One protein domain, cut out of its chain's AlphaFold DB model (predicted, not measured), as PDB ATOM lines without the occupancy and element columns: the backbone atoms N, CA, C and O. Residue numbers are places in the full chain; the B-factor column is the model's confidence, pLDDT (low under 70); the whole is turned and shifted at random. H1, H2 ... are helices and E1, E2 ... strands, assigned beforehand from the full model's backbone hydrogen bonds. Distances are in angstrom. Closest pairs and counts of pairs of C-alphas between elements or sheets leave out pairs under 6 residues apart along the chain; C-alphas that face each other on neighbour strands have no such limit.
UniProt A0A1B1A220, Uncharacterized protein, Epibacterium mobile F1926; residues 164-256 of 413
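What this domain is: This is residues 164 to 256 of the 413 residues of an uncharacterized protein of Epibacterium mobile F1926 (UniProt A0A1B1A220). One long helix, H2, has the short helix H4 packed on part of its length and H1 loosely alongside another side, while H3 folds back against H4. A small two-strand hairpin, E1 and E2, lies off to one side, and the long link between H3 and H4 makes a narrow loop reaching away from the helices. The 93 printed residues hold four named helices and two named strands, in the order H1 E1 E2 H2 H3 H4; the sheet, E1 - E2, is antiparallel and the class is mostly helix. The whole is compact, with a radius of gyration of the C-alphas of 13.9 A, and only just flat, spanning 42 by 36 by 20 A.

Where its parts are: H1, residues 164 to 175, begins at C-alpha 164 (-0.227, -44.314, 52.118) and is 16.5 A long. E1 is residues 184 to 186 and E2 is residues 192 to 194. H2, residues 198 to 218, is 30.0 A long. H3 is residues 225 to 232, 11.2 A. H4, residues 248 to 255, 10.3 A, ends at C-alpha 255 (20.447, -50.773, 40.903).

How they stand to each other: H1 and residues 203 to 210 of H2 only just touch, with 3 pairs of C-alphas within 8 A, the closest Tyr 174 and Ala 210 at 6.9 A. E1 and E2 form a hairpin; N 185 and O 193 are 2.9 A apart, within hydrogen-bond range. Residues 200 to 208 of H2 touch H4, closest at the C-alphas of His 208 and Leu 253, 5.0 A; H2 and H4 run the same way at a shallow tilt of 22 degrees. H3 and H4 touch as a helical hairpin, opposite ways at a shallow tilt of 30 degrees, closest at the C-alphas of Val 232 and Trp 250, 5.4 A. In H1, H2, H3 and H4 every O i to N i+4 pair is within hydrogen-bond range.

The domain as a whole: The C-alphas farthest apart, Arg 218 and Asp 240, are 43.6 A apart. The printed part has no cut. The link from H3 to H4, residues 233 to 247, is long; in it residues 236 to 237 pair antiparallel with 244 to 245. Residue 240 alone has a pLDDT under 70.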
ATOM      1  N   THR A 164       0.218 -43.120  51.372       86.38
ATOM      2  CA  THR A 164      -0.227 -44.314  52.118       86.38
ATOM      3  C   THR A 164      -1.001 -45.282  51.224       86.38
ATOM      4  O   THR A 164      -0.648 -46.445  51.134       86.38
ATOM      5  N   TRP A 165      -1.984 -44.775  50.472       89.00
ATOM      6  CA  TRP A 165      -2.763 -45.596  49.544       89.00
ATOM      7  C   TRP A 165      -1.900 -46.233  48.447       89.00
ATOM      8  O   TRP A 165      -2.136 -47.379  48.070       89.00
ATOM      9  N   LEU A 166      -0.913 -45.495  47.929       91.44
ATOM     10  CA  LEU A 166       0.026 -46.009  46.939       91.44
ATOM     11  C   LEU A 166       0.786 -47.211  47.503       91.44
ATOM     12  O   LEU A 166       0.746 -48.274  46.894       91.44
ATOM     13  N   PHE A 167       1.427 -47.064  48.664       91.06
ATOM     14  CA  PHE A 167       2.208 -48.147  49.267       91.06
ATOM     15  C   PHE A 167       1.339 -49.330  49.698       91.06
ATOM     16  O   PHE A 167       1.728 -50.468  49.458       91.06
ATOM     17  N   ASP A 168       0.129 -49.098  50.214       88.31
ATOM     18  CA  ASP A 168      -0.830 -50.174  50.505       88.31
ATOM     19  C   ASP A 168      -1.165 -50.977  49.235       88.31
ATOM     20  O   ASP A 168      -1.180 -52.207  49.244       88.31
ATOM     21  N   LYS A 169      -1.376 -50.286  48.106       93.44
ATOM     22  CA  LYS A 169      -1.633 -50.923  46.810       93.44
ATOM     23  C   LYS A 169      -0.417 -51.689  46.281       93.44
ATOM     24  O   LYS A 169      -0.586 -52.747  45.683       93.44
ATOM     25  N   LEU A 170       0.792 -51.162  46.459       92.00
ATOM     26  CA  LEU A 170       2.017 -51.854  46.052       92.00
ATOM     27  C   LEU A 170       2.257 -53.109  46.902       92.00
ATOM     28  O   LEU A 170       2.600 -54.145  46.341       92.00
ATOM     29  N   ASN A 171       1.989 -53.048  48.209       91.88
ATOM     30  CA  ASN A 171       2.018 -54.212  49.098       91.88
ATOM     31  C   ASN A 171       0.994 -55.281  48.683       91.88
ATOM     32  O   ASN A 171       1.327 -56.464  48.639       91.88
ATOM     33  N   ASP A 172      -0.232 -54.884  48.318       93.44
ATOM     34  CA  ASP A 172      -1.247 -55.810  47.793       93.44
ATOM     35  C   ASP A 172      -0.779 -56.503  46.500       93.44
ATOM     36  O   ASP A 172      -0.912 -57.720  46.370       93.44
ATOM     37  N   LEU A 173      -0.170 -55.764  45.566       93.94
ATOM     38  CA  LEU A 173       0.409 -56.350  44.349       93.94
ATOM     39  C   LEU A 173       1.559 -57.311  44.667       93.94
ATOM     40  O   LEU A 173       1.578 -58.429  44.148       93.94
ATOM     41  N   TYR A 174       2.471 -56.911  45.553       93.06
ATOM     42  CA  TYR A 174       3.589 -57.743  45.989       93.06
ATOM     43  C   TYR A 174       3.108 -59.052  46.626       93.06
ATOM     44  O   TYR A 174       3.608 -60.119  46.274       93.06
ATOM     45  N   SER A 175       2.068 -59.005  47.467       92.44
ATOM     46  CA  SER A 175       1.474 -60.204  48.084       92.44
ATOM     47  C   SER A 175       0.934 -61.212  47.058       92.44
ATOM     48  O   SER A 175       0.878 -62.411  47.322       92.44
ATOM     49  N   LYS A 176       0.589 -60.733  45.856       95.88
ATOM     50  CA  LYS A 176       0.131 -61.537  44.712       95.88
ATOM     51  C   LYS A 176       1.277 -61.947  43.779       95.88
ATOM     52  O   LYS A 176       1.028 -62.564  42.747       95.88
ATOM     53  N   GLY A 177       2.523 -61.600  44.112       95.38
ATOM     54  CA  GLY A 177       3.700 -61.832  43.275       95.38
ATOM     55  C   GLY A 177       3.725 -60.971  42.009       95.38
ATOM     56  O   GLY A 177       4.269 -61.395  40.988       95.38
ATOM     57  N   MET A 178       3.102 -59.790  42.050       96.69
ATOM     58  CA  MET A 178       2.955 -58.877  40.916       96.69
ATOM     59  C   MET A 178       3.580 -57.510  41.208       96.69
ATOM     60  O   MET A 178       3.674 -57.076  42.354       96.69
ATOM     61  N   CYS A 179       3.929 -56.779  40.153       96.12
ATOM     62  CA  CYS A 179       4.249 -55.356  40.212       96.12
ATOM     63  C   CYS A 179       3.460 -54.593  39.129       96.12
ATOM     64  O   CYS A 179       2.943 -55.203  38.187       96.12
ATOM     65  N   PRO A 180       3.315 -53.259  39.228       95.38
ATOM     66  CA  PRO A 180       2.671 -52.501  38.164       95.38
ATOM     67  C   PRO A 180       3.530 -52.547  36.883       95.38
ATOM     68  O   PRO A 180       4.753 -52.474  36.979       95.38
ATOM     69  N   PRO A 181       2.925 -52.613  35.681       93.88
ATOM     70  CA  PRO A 181       3.663 -52.691  34.414       93.88
ATOM     71  C   PRO A 181       4.302 -51.358  33.988       93.88
ATOM     72  O   PRO A 181       4.991 -51.295  32.978       93.88
ATOM     73  N   SER A 182       4.027 -50.269  34.708       94.12
ATOM     74  CA  SER A 182       4.669 -48.963  34.540       94.12
ATOM     75  C   SER A 182       4.542 -48.152  35.833       94.12
ATOM     76  O   SER A 182       3.754 -48.505  36.710       94.12
ATOM     77  N   LEU A 183       5.232 -47.011  35.942       92.62
ATOM     78  CA  LEU A 183       5.096 -46.074  37.079       92.62
ATOM     79  C   LEU A 183       3.771 -45.285  37.090       92.62
ATOM     80  O   LEU A 183       3.632 -44.247  37.741       92.62
ATOM     81  N   ARG A 184       2.789 -45.777  36.334       91.38
ATOM     82  CA  ARG A 184       1.451 -45.230  36.208       91.38
ATOM     83  C   ARG A 184       0.488 -46.082  37.023       91.38
ATOM     84  O   ARG A 184       0.303 -47.266  36.754       91.38
ATOM     85  N   ILE A 185      -0.171 -45.463  37.995       92.19
ATOM     86  CA  ILE A 185      -1.072 -46.153  38.914       92.19
ATOM     87  C   ILE A 185      -2.512 -45.708  38.661       92.19
ATOM     88  O   ILE A 185      -2.857 -44.540  38.823       92.19
ATOM     89  N   ARG A 186      -3.392 -46.649  38.307       90.69
ATOM     90  CA  ARG A 186      -4.831 -46.378  38.162       90.69
ATOM     91  C   ARG A 186      -5.481 -46.123  39.522       90.69
ATOM     92  O   ARG A 186      -5.430 -46.988  40.402       90.69
ATOM     93  N   VAL A 187      -6.101 -44.957  39.686       88.94
ATOM     94  CA  VAL A 187      -6.849 -44.579  40.894       88.94
ATOM     95  C   VAL A 187      -8.311 -45.043  40.769       88.94
ATOM     96  O   VAL A 187      -8.919 -44.812  39.721       88.94
ATOM     97  N   PRO A 188      -8.907 -45.682  41.796       84.44
ATOM     98  CA  PRO A 188     -10.305 -46.114  41.773       84.44
ATOM     99  C   PRO A 188     -11.267 -44.964  41.460       84.44
ATOM    100  O   PRO A 188     -11.186 -43.898  42.068       84.44
ATOM    101  N   GLY A 189     -12.160 -45.172  40.488       83.25
ATOM    102  CA  GLY A 189     -13.111 -44.149  40.030       83.25
ATOM    103  C   GLY A 189     -12.472 -42.920  39.366       83.25
ATOM    104  O   GLY A 189     -13.171 -41.955  39.061       83.25
ATOM    105  N   GLY A 190     -11.155 -42.939  39.158       79.25
ATOM    106  CA  GLY A 190     -10.371 -41.831  38.637       79.25
ATOM    107  C   GLY A 190      -9.528 -42.229  37.439       79.25
ATOM    108  O   GLY A 190      -9.692 -43.306  36.871       79.25
ATOM    109  N   GLY A 191      -8.641 -41.307  37.066       87.19
ATOM    110  CA  GLY A 191      -7.661 -41.417  35.993       87.19
ATOM    111  C   GLY A 191      -6.455 -42.296  36.335       87.19
ATOM    112  O   GLY A 191      -6.345 -42.880  37.416       87.19
ATOM    113  N   ASP A 192      -5.525 -42.339  35.391       89.88
ATOM    114  CA  ASP A 192      -4.168 -42.781  35.664       89.88
ATOM    115  C   ASP A 192      -3.415 -41.683  36.413       89.88
ATOM    116  O   ASP A 192      -3.460 -40.513  36.026       89.88
ATOM    117  N   TRP A 193      -2.712 -42.062  37.474       90.12
ATOM    118  CA  TRP A 193      -1.838 -41.174  38.222       90.12
ATOM    119  C   TRP A 193      -0.376 -41.491  37.917       90.12
ATOM    120  O   TRP A 193       0.083 -42.616  38.112       90.12
ATOM    121  N   TYR A 194       0.349 -40.480  37.444       89.69
ATOM    122  CA  TYR A 194       1.796 -40.522  37.272       89.69
ATOM    123  C   TYR A 194       2.460 -40.032  38.554       89.69
ATOM    124  O   TYR A 194       2.269 -38.885  38.978       89.69
ATOM    125  N   VAL A 195       3.202 -40.929  39.196       87.88
ATOM    126  CA  VAL A 195       3.941 -40.614  40.417       87.88
ATOM    127  C   VAL A 195       5.216 -39.866  40.025       87.88
ATOM    128  O   VAL A 195       5.931 -40.286  39.120       87.88
ATOM    129  N   HIS A 196       5.497 -38.747  40.694       87.12
ATOM    130  CA  HIS A 196       6.631 -37.876  40.382       87.12
ATOM    131  C   HIS A 196       7.398 -37.461  41.642       87.12
ATOM    132  O   HIS A 196       6.851 -37.459  42.748       87.12
ATOM    133  N   GLY A 197       8.649 -37.035  41.448       88.12
ATOM    134  CA  GLY A 197       9.499 -36.473  42.497       88.12
ATOM    135  C   GLY A 197       9.901 -37.511  43.543       88.12
ATOM    136  O   GLY A 197      10.107 -38.676  43.221       88.12
ATOM    137  N   THR A 198       9.982 -37.100  44.809       88.19
ATOM    138  CA  THR A 198      10.416 -37.973  45.915       88.19
ATOM    139  C   THR A 198       9.564 -39.237  46.042       88.19
ATOM    140  O   THR A 198      10.111 -40.317  46.206       88.19
ATOM    141  N   LEU A 199       8.242 -39.137  45.864       88.06
ATOM    142  CA  LEU A 199       7.355 -40.303  45.949       88.06
ATOM    143  C   LEU A 199       7.615 -41.323  44.823       88.06
ATOM    144  O   LEU A 199       7.393 -42.513  45.007       88.06
ATOM    145  N   GLN A 200       8.093 -40.867  43.659       93.62
ATOM    146  CA  GLN A 200       8.486 -41.755  42.562       93.62
ATOM    147  C   GLN A 200       9.762 -42.517  42.912       93.62
ATOM    148  O   GLN A 200       9.819 -43.718  42.677       93.62
ATOM    149  N   LYS A 201      10.747 -41.828  43.507       92.50
ATOM    150  CA  LYS A 201      11.965 -42.458  44.028       92.50
ATOM    151  C   LYS A 201      11.609 -43.536  45.049       92.50
ATOM    152  O   LYS A 201      11.952 -44.691  44.839       92.50
ATOM    153  N   GLU A 202      10.843 -43.186  46.081       90.75
ATOM    154  CA  GLU A 202      10.414 -44.134  47.123       90.75
ATOM    155  C   GLU A 202       9.662 -45.344  46.534       90.75
ATOM    156  O   GLU A 202       9.908 -46.480  46.930       90.75
ATOM    157  N   MET A 203       8.785 -45.124  45.546       93.94
ATOM    158  CA  MET A 203       8.095 -46.203  44.831       93.94
ATOM    159  C   MET A 203       9.061 -47.118  44.064       93.94
ATOM    160  O   MET A 203       8.905 -48.336  44.123       93.94
ATOM    161  N   CYS A 204      10.029 -46.562  43.330       95.94
ATOM    162  CA  CYS A 204      11.016 -47.354  42.594       95.94
ATOM    163  C   CYS A 204      11.876 -48.198  43.538       95.94
ATOM    164  O   CYS A 204      12.046 -49.388  43.290       95.94
ATOM    165  N   LEU A 205      12.357 -47.605  44.633       94.38
ATOM    166  CA  LEU A 205      13.178 -48.296  45.629       94.38
ATOM    167  C   LEU A 205      12.413 -49.432  46.310       94.38
ATOM    168  O   LEU A 205      12.923 -50.546  46.408       94.38
ATOM    169  N   PHE A 206      11.153 -49.185  46.685       94.62
ATOM    170  CA  PHE A 206      10.269 -50.228  47.200       94.62
ATOM    171  C   PHE A 206      10.130 -51.392  46.207       94.62
ATOM    172  O   PHE A 206      10.262 -52.552  46.584       94.62
ATOM    173  N   LEU A 207       9.872 -51.095  44.929       96.31
ATOM    174  CA  LEU A 207       9.681 -52.118  43.897       96.31
ATOM    175  C   LEU A 207      10.961 -52.908  43.607       96.31
ATOM    176  O   LEU A 207      10.882 -54.116  43.397       96.31
ATOM    177  N   HIS A 208      12.117 -52.244  43.617       96.06
ATOM    178  CA  HIS A 208      13.417 -52.897  43.510       96.06
ATOM    179  C   HIS A 208      13.614 -53.904  44.645       96.06
ATOM    180  O   HIS A 208      13.806 -55.091  44.377       96.06
ATOM    181  N   GLN A 209      13.485 -53.454  45.898       94.00
ATOM    182  CA  GLN A 209      13.633 -54.313  47.071       94.00
ATOM    183  C   GLN A 209      12.646 -55.489  47.032       94.00
ATOM    184  O   GLN A 209      13.050 -56.643  47.171       94.00
ATOM    185  N   ALA A 210      11.371 -55.212  46.750       93.50
ATOM    186  CA  ALA A 210      10.334 -56.231  46.636       93.50
ATOM    187  C   ALA A 210      10.673 -57.288  45.569       93.50
ATOM    188  O   ALA A 210      10.468 -58.482  45.788       93.50
ATOM    189  N   ASN A 211      11.220 -56.879  44.418       97.50
ATOM    190  CA  ASN A 211      11.629 -57.822  43.382       97.50
ATOM    191  C   ASN A 211      12.843 -58.663  43.804       97.50
ATOM    192  O   ASN A 211      12.850 -59.863  43.539       97.50
ATOM    193  N   GLN A 212      13.837 -58.073  44.477       96.38
ATOM    194  CA  GLN A 212      15.001 -58.814  44.987       96.38
ATOM    195  C   GLN A 212      14.588 -59.878  46.006       96.38
ATOM    196  O   GLN A 212      14.974 -61.041  45.881       96.38
ATOM    197  N   GLU A 213      13.744 -59.510  46.970       94.12
ATOM    198  CA  GLU A 213      13.212 -60.436  47.973       94.12
ATOM    199  C   GLU A 213      12.405 -61.565  47.321       94.12
ATOM    200  O   GLU A 213      12.594 -62.742  47.634       94.12
ATOM    201  N   TYR A 214      11.533 -61.228  46.367       96.12
ATOM    202  CA  TYR A 214      10.728 -62.217  45.654       96.12
ATOM    203  C   TYR A 214      11.592 -63.166  44.810       96.12
ATOM    204  O   TYR A 214      11.370 -64.382  44.820       96.12
ATOM    205  N   ARG A 215      12.619 -62.636  44.134       97.06
ATOM    206  CA  ARG A 215      13.594 -63.416  43.361       97.06
ATOM    207  C   ARG A 215      14.384 -64.362  44.258       97.06
ATOM    208  O   ARG A 215      14.525 -65.528  43.897       97.06
ATOM    209  N   ALA A 216      14.825 -63.909  45.430       96.62
ATOM    210  CA  ALA A 216      15.517 -64.752  46.403       96.62
ATOM    211  C   ALA A 216      14.631 -65.905  46.912       96.62
ATOM    212  O   ALA A 216      15.106 -67.027  47.071       96.62
ATOM    213  N   GLN A 217      13.334 -65.659  47.120       96.19
ATOM    214  CA  GLN A 217      12.399 -66.670  47.631       96.19
ATOM    215  C   GLN A 217      11.890 -67.654  46.567       96.19
ATOM    216  O   GLN A 217      11.594 -68.805  46.883       96.19
ATOM    217  N   ARG A 218      11.694 -67.202  45.322       95.81
ATOM    218  CA  ARG A 218      10.987 -67.968  44.273       95.81
ATOM    219  C   ARG A 218      11.835 -68.271  43.038       95.81
ATOM    220  O   ARG A 218      11.335 -68.930  42.130       95.81
ATOM    221  N   GLY A 219      13.066 -67.767  42.968       96.94
ATOM    222  CA  GLY A 219      13.973 -67.948  41.829       96.94
ATOM    223  C   GLY A 219      13.546 -67.220  40.549       96.94
ATOM    224  O   GLY A 219      14.048 -67.530  39.473       96.94
ATOM    225  N   ARG A 220      12.595 -66.280  40.630       96.88
ATOM    226  CA  ARG A 220      12.070 -65.527  39.480       96.88
ATOM    227  C   ARG A 220      11.605 -64.133  39.883       96.88
ATOM    228  O   ARG A 220      11.282 -63.909  41.043       96.88
ATOM    229  N   ASP A 221      11.511 -63.235  38.909       97.88
ATOM    230  CA  ASP A 221      11.012 -61.872  39.110       97.88
ATOM    231  C   ASP A 221       9.507 -61.802  39.384       97.88
ATOM    232  O   ASP A 221       8.742 -62.727  39.080       97.88
ATOM    233  N   LEU A 222       9.079 -60.659  39.926       97.25
ATOM    234  CA  LEU A 222       7.671 -60.295  40.031       97.25
ATOM    235  C   LEU A 222       7.019 -60.276  38.642       97.25
ATOM    236  O   LEU A 222       7.589 -59.809  37.651       97.25
ATOM    237  N   ALA A 223       5.775 -60.742  38.567       97.44
ATOM    238  CA  ALA A 223       5.007 -60.663  37.334       97.44
ATOM    239  C   ALA A 223       4.810 -59.190  36.934       97.44
ATOM    240  O   ALA A 223       4.311 -58.384  37.720       97.44
ATOM    241  N   GLY A 224       5.199 -58.847  35.703       95.94
ATOM    242  CA  GLY A 224       5.181 -57.475  35.184       95.94
ATOM    243  C   GLY A 224       6.518 -56.732  35.281       95.94
ATOM    244  O   GLY A 224       6.634 -55.660  34.688       95.94
ATOM    245  N   TRP A 225       7.537 -57.302  35.939       97.56
ATOM    246  CA  TRP A 225       8.835 -56.647  36.153       97.56
ATOM    247  C   TRP A 225       9.529 -56.241  34.847       97.56
ATOM    248  O   TRP A 225       9.903 -55.085  34.669       97.56
ATOM    249  N   SER A 226       9.616 -57.151  33.874       96.50
ATOM    250  CA  SER A 226      10.218 -56.860  32.563       96.50
ATOM    251  C   SER A 226       9.490 -55.739  31.812       96.50
ATOM    252  O   SER A 226      10.119 -54.909  31.156       96.50
ATOM    253  N   THR A 227       8.161 -55.678  31.940       96.75
ATOM    254  CA  THR A 227       7.339 -54.615  31.343       96.75
ATOM    255  C   THR A 227       7.571 -53.280  32.049       96.75
ATOM    256  O   THR A 227       7.735 -52.262  31.378       96.75
ATOM    257  N   LEU A 228       7.671 -53.292  33.382       95.88
ATOM    258  CA  LEU A 228       8.000 -52.115  34.182       95.88
ATOM    259  C   LEU A 228       9.355 -51.527  33.782       95.88
ATOM    260  O   LEU A 228       9.416 -50.337  33.475       95.88
ATOM    261  N   ILE A 229      10.404 -52.352  33.717       95.94
ATOM    262  CA  ILE A 229      11.749 -51.922  33.309       95.94
ATOM    263  C   ILE A 229      11.724 -51.316  31.903       95.94
ATOM    264  O   ILE A 229      12.233 -50.214  31.700       95.94
ATOM    265  N   LYS A 230      11.057 -51.978  30.948       94.31
ATOM    266  CA  LYS A 230      10.902 -51.464  29.579       94.31
ATOM    267  C   LYS A 230      10.164 -50.121  29.537       94.31
ATOM    268  O   LYS A 230      10.474 -49.274  28.709       94.31
ATOM    269  N   SER A 231       9.202 -49.897  30.435       92.56
ATOM    270  CA  SER A 231       8.433 -48.645  30.476       92.56
ATOM    271  C   SER A 231       9.253 -47.421  30.907       92.56
ATOM    272  O   SER A 231       8.821 -46.287  30.688       92.56
ATOM    273  N   VAL A 232      10.416 -47.633  31.533       90.94
ATOM    274  CA  VAL A 232      11.296 -46.563  32.025       90.94
ATOM    275  C   VAL A 232      12.675 -46.558  31.368       90.94
ATOM    276  O   VAL A 232      13.468 -45.677  31.679       90.94
ATOM    277  N   SER A 233      12.964 -47.503  30.466       87.88
ATOM    278  CA  SER A 233      14.291 -47.687  29.862       87.88
ATOM    279  C   SER A 233      14.642 -46.688  28.763       87.88
ATOM    280  O   SER A 233      15.784 -46.665  28.325       87.88
ATOM    281  N   GLU A 234      13.680 -45.900  28.286       86.00
ATOM    282  CA  GLU A 234      13.943 -44.855  27.296       86.00
ATOM    283  C   GLU A 234      14.915 -43.815  27.861       86.00
ATOM    284  O   GLU A 234      14.635 -43.192  28.889       86.00
ATOM    285  N   GLU A 235      16.030 -43.608  27.169       85.69
ATOM    286  CA  GLU A 235      17.003 -42.571  27.499       85.69
ATOM    287  C   GLU A 235      16.407 -41.174  27.300       85.69
ATOM    288  O   GLU A 235      15.447 -40.966  26.548       85.69
ATOM    289  N   VAL A 236      16.940 -40.208  28.042       81.62
ATOM    290  CA  VAL A 236      16.565 -38.799  27.952       81.62
ATOM    291  C   VAL A 236      17.821 -38.001  27.684       81.62
ATOM    292  O   VAL A 236      18.820 -38.141  28.384       81.62
ATOM    293  N   GLU A 237      17.743 -37.144  26.679       80.50
ATOM    294  CA  GLU A 237      18.794 -36.195  26.366       80.50
ATOM    295  C   GLU A 237      18.844 -35.095  27.435       80.50
ATOM    296  O   GLU A 237      17.839 -34.436  27.731       80.50
ATOM    297  N   LYS A 238      20.014 -34.906  28.046       74.25
ATOM    298  CA  LYS A 238      20.283 -33.792  28.956       74.25
ATOM    299  C   LYS A 238      20.241 -32.476  28.182       74.25
ATOM    300  O   LYS A 238      20.989 -32.281  27.231       74.25
ATOM    301  N   THR A 239      19.402 -31.539  28.618       75.12
ATOM    302  CA  THR A 239      19.222 -30.232  27.954       75.12
ATOM    303  C   THR A 239      20.483 -29.368  27.902       75.12
ATOM    304  O   THR A 239      20.565 -28.465  27.079       75.12
ATOM    305  N   ASP A 240      21.427 -29.595  28.811       67.06
ATOM    306  CA  ASP A 240      22.668 -28.841  28.972       67.06
ATOM    307  C   ASP A 240      23.851 -29.450  28.209       67.06
ATOM    308  O   ASP A 240      24.667 -28.699  27.679       67.06
ATOM    309  N   THR A 241      23.943 -30.781  28.121       80.12
ATOM    310  CA  THR A 241      25.090 -31.468  27.497       80.12
ATOM    311  C   THR A 241      24.768 -32.177  26.180       80.12
ATOM    312  O   THR A 241      25.697 -32.548  25.469       80.12
ATOM    313  N   GLY A 242      23.490 -32.399  25.853       81.12
ATOM    314  CA  GLY A 242      23.075 -33.243  24.721       81.12
ATOM    315  C   GLY A 242      23.353 -34.739  24.932       81.12
ATOM    316  O   GLY A 242      23.184 -35.551  24.028       81.12
ATOM    317  N   GLU A 243      23.814 -35.126  26.123       81.50
ATOM    318  CA  GLU A 243      24.137 -36.512  26.449       81.50
ATOM    319  C   GLU A 243      22.849 -37.311  26.680       81.50
ATOM    320  O   GLU A 243      21.985 -36.899  27.461       81.50
ATOM    321  N   LEU A 244      22.733 -38.472  26.033       82.31
ATOM    322  CA  LEU A 244      21.670 -39.431  26.315       82.31
ATOM    323  C   LEU A 244      21.970 -40.132  27.637       82.31
ATOM    324  O   LEU A 244      22.935 -40.882  27.755       82.31
ATOM    325  N   VAL A 245      21.134 -39.879  28.640       80.12
ATOM    326  CA  VAL A 245      21.275 -40.481  29.966       80.12
ATOM    327  C   VAL A 245      20.033 -41.286  30.298       80.12
ATOM    328  O   VAL A 245      18.900 -40.911  29.975       80.12
ATOM    329  N   LYS A 246      20.233 -42.428  30.957       81.31
ATOM    330  CA  LYS A 246      19.123 -43.252  31.430       81.31
ATOM    331  C   LYS A 246      18.279 -42.474  32.431       81.31
ATOM    332  O   LYS A 246      18.752 -41.647  33.208       81.31
ATOM    333  N   ARG A 247      16.975 -42.734  32.420       85.06
ATOM    334  CA  ARG A 247      16.061 -42.098  33.369       85.06
ATOM    335  C   ARG A 247      16.389 -42.575  34.784       85.06
ATOM    336  O   ARG A 247      16.432 -43.775  35.025       85.06
ATOM    337  N   LYS A 248      16.480 -41.646  35.738       89.56
ATOM    338  CA  LYS A 248      16.620 -41.933  37.181       89.56
ATOM    339  C   LYS A 248      15.717 -43.081  37.684       89.56
ATOM    340  O   LYS A 248      16.212 -43.957  38.382       89.56
ATOM    341  N   PRO A 249      14.423 -43.158  37.309       91.88
ATOM    342  CA  PRO A 249      13.590 -44.303  37.663       91.88
ATOM    343  C   PRO A 249      14.078 -45.673  37.185       91.88
ATOM    344  O   PRO A 249      13.814 -46.653  37.873       91.88
ATOM    345  N   TRP A 250      14.737 -45.752  36.026       92.81
ATOM    346  CA  TRP A 250      15.365 -46.986  35.552       92.81
ATOM    347  C   TRP A 250      16.522 -47.372  36.470       92.81
ATOM    348  O   TRP A 250      16.515 -48.489  36.969       92.81
ATOM    349  N   GLU A 251      17.421 -46.426  36.771       90.75
ATOM    350  CA  GLU A 251      18.557 -46.639  37.685       90.75
ATOM    351  C   GLU A 251      18.074 -47.151  39.048       90.75
ATOM    352  O   GLU A 251      18.527 -48.188  39.521       90.75
ATOM    353  N   TRP A 252      17.066 -46.500  39.639       94.19
ATOM    354  CA  TRP A 252      16.511 -46.915  40.932       94.19
ATOM    355  C   TRP A 252      15.871 -48.303  40.912       94.19
ATOM    356  O   TRP A 252      15.904 -49.012  41.913       94.19
ATOM    357  N   LEU A 253      15.253 -48.692  39.795       94.56
ATOM    358  CA  LEU A 253      14.628 -50.008  39.665       94.56
ATOM    359  C   LEU A 253      15.658 -51.115  39.424       94.56
ATOM    360  O   LEU A 253      15.448 -52.234  39.891       94.56
ATOM    361  N   THR A 254      16.750 -50.842  38.709       92.31
ATOM    362  CA  THR A 254      17.770 -51.855  38.401       92.31
ATOM    363  C   THR A 254      18.819 -51.980  39.493       92.31
ATOM    364  O   THR A 254      19.167 -53.102  39.857       92.31
ATOM    365  N   ASN A 255      19.278 -50.851  40.029       90.19
ATOM    366  CA  ASN A 255      20.447 -50.773  40.903       90.19
ATOM    367  C   ASN A 255      20.060 -50.510  42.367       90.19
ATOM    368  O   ASN A 255      20.873 -50.725  43.257       90.19
ATOM    369  N   GLY A 256      18.818 -50.081  42.625       88.75
ATOM    370  CA  GLY A 256      18.378 -49.646  43.947       88.75
ATOM    371  C   GLY A 256      18.755 -48.190  44.224       88.75
ATOM    372  O   GLY A 256      18.930 -47.383  43.308       88.75
TER     373      GLY A 256